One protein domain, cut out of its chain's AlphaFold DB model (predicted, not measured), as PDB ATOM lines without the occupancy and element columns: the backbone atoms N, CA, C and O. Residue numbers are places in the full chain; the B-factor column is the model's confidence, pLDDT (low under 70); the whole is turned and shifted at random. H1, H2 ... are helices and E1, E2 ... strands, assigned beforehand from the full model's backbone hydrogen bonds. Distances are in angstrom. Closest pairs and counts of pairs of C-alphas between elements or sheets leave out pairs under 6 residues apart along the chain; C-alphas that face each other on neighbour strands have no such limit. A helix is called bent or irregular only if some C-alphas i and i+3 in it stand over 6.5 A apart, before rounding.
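Overview. This is residues 3 to 42 of the 142 residues of an uncharacterized protein of Saitozyma podzolica (UniProt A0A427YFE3). A narrow ribbon of two antiparallel strands, E1 and E2, makes one half of an elongated shape, and a single irregular helix, H1, lies beyond the end of the ribbon where E1 ends and E2 begins. Residues 3 to 4 fold back beside E1 in a short antiparallel pairing, and a loop leads from E1 out to H1. The 40 printed residues hold two named strands and one named helix in the order E1, H1, E2, with the sheet order E1 - E2; the class is mixed, helices and strands. The whole is only just compact, close to loose, with a radius of gyration of the C-alphas of 10.6 A, and spans 31 by 19 by 13 A.

Along the chain. E1, residues 8 to 12, begins with C-alpha 8 at (-7.461, 7.860, -10.322) and is 13.1 A long. H1, residues 22 to 31, begins with C-alpha 22 at (-4.837, 14.467, -25.365) and is 15.2 A long. E2, residues 37 to 41, is 12.4 A long and ends with C-alpha 41 at (-8.776, 9.150, -6.491).

Arrangement. E1 and E2 are antiparallel neighbours, with 162 degrees between their directions. The C-alphas of Cys 8 and Val 41, which face each other, are 4.3 A apart. N 9 and O 40 are within hydrogen-bond range at 2.8 A, and so are N 38 and O 11 at 2.9 A. Residues 3 to 4 pair with residues 9 to 10 of E1, antiparallel. H1 is irregular: C-alphas 27 and 30 are 7.8 A apart, and 3 of its 6 O i to N i+4 pairs are within hydrogen-bond range.

Size, cuts and confidence. The two C-alphas farthest apart, those of Gly 18 and His 42, are 31.2 A apart. The printed part has no cut. The link from E1 to H1, nine residues, is short, and that from H1 to E2, five residues, is tight. The mean pLDDT of the printed part is 78.5, and residues 14 to 15 are under 70.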
ATOM      1  N   LEU A   3      -7.100  12.530 -17.866       74.44
ATOM      2  CA  LEU A   3      -6.466  11.219 -18.019       74.44
ATOM      3  C   LEU A   3      -7.071  10.272 -16.986       74.44
ATOM      4  O   LEU A   3      -6.917  10.492 -15.787       74.44
ATOM      5  N   ASN A   4      -7.782   9.242 -17.435       77.25
ATOM      6  CA  ASN A   4      -8.299   8.216 -16.537       77.25
ATOM      7  C   ASN A   4      -7.293   7.063 -16.454       77.25
ATOM      8  O   ASN A   4      -7.091   6.362 -17.444       77.25
ATOM      9  N   ASN A   5      -6.685   6.885 -15.286       71.69
ATOM     10  CA  ASN A   5      -5.586   5.957 -15.037       71.69
ATOM     11  C   ASN A   5      -5.889   5.046 -13.833       71.69
ATOM     12  O   ASN A   5      -5.009   4.906 -12.993       71.69
ATOM     13  N   ASP A   6      -7.114   4.501 -13.718       73.25
ATOM     14  CA  ASP A   6      -7.598   3.583 -12.651       73.25
ATOM     15  C   ASP A   6      -6.497   3.131 -11.658       73.25
ATOM     16  O   ASP A   6      -5.611   2.361 -12.053       73.25
ATOM     17  N   PRO A   7      -6.468   3.648 -10.406       81.19
ATOM     18  CA  PRO A   7      -7.608   4.081  -9.583       81.19
ATOM     19  C   PRO A   7      -7.855   5.596  -9.503       81.19
ATOM     20  O   PRO A   7      -8.552   6.051  -8.597       81.19
ATOM     21  N   CYS A   8      -7.262   6.411 -10.377       81.06
ATOM     22  CA  CYS A   8      -7.461   7.860 -10.322       81.06
ATOM     23  C   CYS A   8      -7.707   8.501 -11.687       81.06
ATOM     24  O   CYS A   8      -7.331   7.992 -12.743       81.06
ATOM     25  N   THR A   9      -8.351   9.663 -11.658       81.06
ATOM     26  CA  THR A   9      -8.494  10.554 -12.804       81.06
ATOM     27  C   THR A   9      -7.701  11.827 -12.564       81.06
ATOM     28  O   THR A   9      -7.899  12.501 -11.558       81.06
ATOM     29  N   VAL A  10      -6.840  12.171 -13.514       79.62
ATOM     30  CA  VAL A  10      -6.005  13.369 -13.485       79.62
ATOM     31  C   VAL A  10      -6.597  14.441 -14.393       79.62
ATOM     32  O   VAL A  10      -6.866  14.182 -15.567       79.62
ATOM     33  N   TYR A  11      -6.759  15.656 -13.872       77.62
ATOM     34  CA  TYR A  11      -7.133  16.843 -14.629       77.62
ATOM     35  C   TYR A  11      -5.955  17.806 -14.698       77.62
ATOM     36  O   TYR A  11      -5.429  18.240 -13.679       77.62
ATOM     37  N   LEU A  12      -5.574  18.164 -15.920       78.00
ATOM     38  CA  LEU A  12      -4.552  19.172 -16.176       78.00
ATOM     39  C   LEU A  12      -5.217  20.490 -16.560       78.00
ATOM     40  O   LEU A  12      -5.978  20.529 -17.542       78.00
ATOM     41  N   ALA A  13      -4.924  21.543 -15.797       71.69
ATOM     42  CA  ALA A  13      -5.369  22.898 -16.094       71.69
ATOM     43  C   ALA A  13      -4.553  23.504 -17.254       71.69
ATOM     44  O   ALA A  13      -3.334  23.339 -17.321       71.69
ATOM     45  N   TYR A  14      -5.243  24.242 -18.133       68.25
ATOM     46  CA  TYR A  14      -4.731  24.925 -19.336       68.25
ATOM     47  C   TYR A  14      -4.357  24.023 -20.530       68.25
ATOM     48  O   TYR A  14      -3.978  22.861 -20.388       68.25
ATOM     49  N   TYR A  15      -4.479  24.583 -21.736       65.50
ATOM     50  CA  TYR A  15      -3.983  24.021 -22.998       65.50
ATOM     51  C   TYR A  15      -3.045  25.048 -23.629       65.50
ATOM     52  O   TYR A  15      -3.330  26.246 -23.563       65.50
ATOM     53  N   LEU A  16      -1.937  24.593 -24.211       72.06
ATOM     54  CA  LEU A  16      -1.087  25.461 -25.022       72.06
ATOM     55  C   LEU A  16      -1.685  25.611 -26.421       72.06
ATOM     56  O   LEU A  16      -2.407  24.741 -26.913       72.06
ATOM     57  N   GLU A  17      -1.378  26.729 -27.070       73.94
ATOM     58  CA  GLU A  17      -1.776  26.952 -28.455       73.94
ATOM     59  C   GLU A  17      -1.218  25.833 -29.351       73.94
ATOM     60  O   GLU A  17      -0.032  25.511 -29.304       73.94
ATOM     61  N   GLY A  18      -2.092  25.207 -30.143       76.25
ATOM     62  CA  GLY A  18      -1.748  24.073 -31.007       76.25
ATOM     63  C   GLY A  18      -1.976  22.689 -30.391       76.25
ATOM     64  O   GLY A  18      -1.983  21.704 -31.127       76.25
ATOM     65  N   GLU A  19      -2.245  22.584 -29.088       79.75
ATOM     66  CA  GLU A  19      -2.658  21.316 -28.480       79.75
ATOM     67  C   GLU A  19      -4.150  21.083 -28.709       79.75
ATOM     68  O   GLU A  19      -5.005  21.756 -28.131       79.75
ATOM     69  N   THR A  20      -4.476  20.117 -29.565       78.56
ATOM     70  CA  THR A  20      -5.873  19.823 -29.933       78.56
ATOM     71  C   THR A  20      -6.328  18.440 -29.487       78.56
ATOM     72  O   THR A  20      -7.529  18.174 -29.430       78.56
ATOM     73  N   THR A  21      -5.388  17.567 -29.124       79.50
ATOM     74  CA  THR A  21      -5.658  16.204 -28.662       79.50
ATOM     75  C   THR A  21      -5.025  15.941 -27.298       79.50
ATOM     76  O   THR A  21      -4.121  16.653 -26.863       79.50
ATOM     77  N   GLY A  22      -5.472  14.883 -26.616       73.19
ATOM     78  CA  GLY A  22      -4.837  14.467 -25.365       73.19
ATOM     79  C   GLY A  22      -3.394  13.972 -25.541       73.19
ATOM     80  O   GLY A  22      -2.565  14.141 -24.650       73.19
ATOM     81  N   GLU A  23      -3.062  13.423 -26.712       80.81
ATOM     82  CA  GLU A  23      -1.699  12.986 -27.027       80.81
ATOM     83  C   GLU A  23      -0.726  14.172 -27.104       80.81
ATOM     84  O   GLU A  23       0.395  14.091 -26.598       80.81
ATOM     85  N   ASP A  24      -1.168  15.297 -27.678       78.62
ATOM     86  CA  ASP A  24      -0.356  16.513 -27.782       78.62
ATOM     87  C   ASP A  24      -0.007  17.085 -26.411       78.62
ATOM     88  O   ASP A  24       1.148  17.441 -26.169       78.62
ATOM     89  N   VAL A  25      -0.986  17.102 -25.502       77.38
ATOM     90  CA  VAL A  25      -0.781  17.550 -24.122       77.38
ATOM     91  C   VAL A  25       0.171  16.603 -23.395       77.38
ATOM     92  O   VAL A  25       1.122  17.057 -22.762       77.38
ATOM     93  N   PHE A  26      -0.036  15.285 -23.499       79.25
ATOM     94  CA  PHE A  26       0.794  14.299 -22.799       79.25
ATOM     95  C   PHE A  26       2.273  14.371 -23.213       79.25
ATOM     96  O   PHE A  26       3.158  14.241 -22.370       79.25
ATOM     97  N   ARG A  27       2.555  14.636 -24.495       82.62
ATOM     98  CA  ARG A  27       3.924  14.734 -25.029       82.62
ATOM     99  C   ARG A  27       4.744  15.857 -24.391       82.62
ATOM    100  O   ARG A  27       5.956  15.713 -24.248       82.62
ATOM    101  N   HIS A  28       4.096  16.958 -24.015       76.25
ATOM    102  CA  HIS A  28       4.773  18.164 -23.533       76.25
ATOM    103  C   HIS A  28       4.450  18.518 -22.079       76.25
ATOM    104  O   HIS A  28       5.055  19.441 -21.540       76.25
ATOM    105  N   MET A  29       3.543  17.792 -21.410       79.44
ATOM    106  CA  MET A  29       3.054  18.165 -20.074       79.44
ATOM    107  C   MET A  29       4.175  18.363 -19.046       79.44
ATOM    108  O   MET A  29       4.114  19.290 -18.250       79.44
ATOM    109  N   GLN A  30       5.229  17.539 -19.094       79.62
ATOM    110  CA  GLN A  30       6.351  17.601 -18.145       79.62
ATOM    111  C   GLN A  30       7.245  18.835 -18.331       79.62
ATOM    112  O   GLN A  30       8.073  19.124 -17.476       79.62
ATOM    113  N   GLN A  31       7.106  19.544 -19.452       77.44
ATOM    114  CA  GLN A  31       7.891  20.732 -19.790       77.44
ATOM    115  C   GLN A  31       7.102  22.024 -19.542       77.44
ATOM    116  O   GLN A  31       7.543  23.098 -19.945       77.44
ATOM    117  N   ARG A  32       5.912  21.927 -18.934       77.31
ATOM    118  CA  ARG A  32       5.001  23.056 -18.791       77.31
ATOM    119  C   ARG A  32       5.185  23.777 -17.462       77.31
ATOM    120  O   ARG A  32       4.895  23.229 -16.400       77.31
ATOM    121  N   ASP A  33       5.530  25.054 -17.555       80.19
ATOM    122  CA  ASP A  33       5.489  25.967 -16.419       80.19
ATOM    123  C   ASP A  33       4.040  26.273 -16.012       80.19
ATOM    124  O   ASP A  33       3.162  26.465 -16.856       80.19
ATOM    125  N   GLY A  34       3.784  26.320 -14.702       78.50
ATOM    126  CA  GLY A  34       2.460  26.641 -14.161       78.50
ATOM    127  C   GLY A  34       1.403  25.543 -14.344       78.50
ATOM    128  O   GLY A  34       0.210  25.826 -14.248       78.50
ATOM    129  N   LEU A  35       1.810  24.297 -14.618       83.12
ATOM    130  CA  LEU A  35       0.894  23.159 -14.663       83.12
ATOM    131  C   LEU A  35       0.301  22.883 -13.270       83.12
ATOM    132  O   LEU A  35       1.036  22.696 -12.305       83.12
ATOM    133  N   ILE A  36      -1.028  22.788 -13.197       85.75
ATOM    134  CA  ILE A  36      -1.750  22.303 -12.015       85.75
ATOM    135  C   ILE A  36      -2.352  20.940 -12.355       85.75
ATOM    136  O   ILE A  36      -3.106  20.813 -13.326       85.75
ATOM    137  N   GLU A  37      -2.007  19.944 -11.542       84.81
ATOM    138  CA  GLU A  37      -2.528  18.583 -11.610       84.81
ATOM    139  C   GLU A  37      -3.563  18.376 -10.499       84.81
ATOM    140  O   GLU A  37      -3.232  18.430  -9.317       84.81
ATOM    141  N   LEU A  38      -4.821  18.136 -10.872       85.50
ATOM    142  CA  LEU A  38      -5.877  17.762  -9.930       85.50
ATOM    143  C   LEU A  38      -6.120  16.263 -10.047       85.50
ATOM    144  O   LEU A  38      -6.468  15.774 -11.122       85.50
ATOM    145  N   VAL A  39      -5.955  15.528  -8.952       84.81
ATOM    146  CA  VAL A  39      -6.084  14.069  -8.948       84.81
ATOM    147  C   VAL A  39      -7.326  13.673  -8.164       84.81
ATOM    148  O   VAL A  39      -7.381  13.820  -6.948       84.81
ATOM    149  N   HIS A  40      -8.318  13.126  -8.859       83.12
ATOM    150  CA  HIS A  40      -9.474  12.490  -8.241       83.12
ATOM    151  C   HIS A  40      -9.196  10.997  -8.070       83.12
ATOM    152  O   HIS A  40      -9.212  10.243  -9.043       83.12
ATOM    153  N   VAL A  41      -8.935  10.568  -6.837       85.25
ATOM    154  CA  VAL A  41      -8.776   9.150  -6.491       85.25
ATOM    155  C   VAL A  41     -10.153   8.523  -6.299       85.25
ATOM    156  O   VAL A  41     -10.967   9.017  -5.525       85.25
ATOM    157  N   HIS A  42     -10.436   7.441  -7.017       84.56
ATOM    158  CA  HIS A  42     -11.748   6.804  -7.009       84.56
ATOM    159  C   HIS A  42     -11.946   5.943  -5.760       84.56
ATOM    160  O   HIS A  42     -11.037   5.251  -5.303       84.56
TER     161      HIS A  42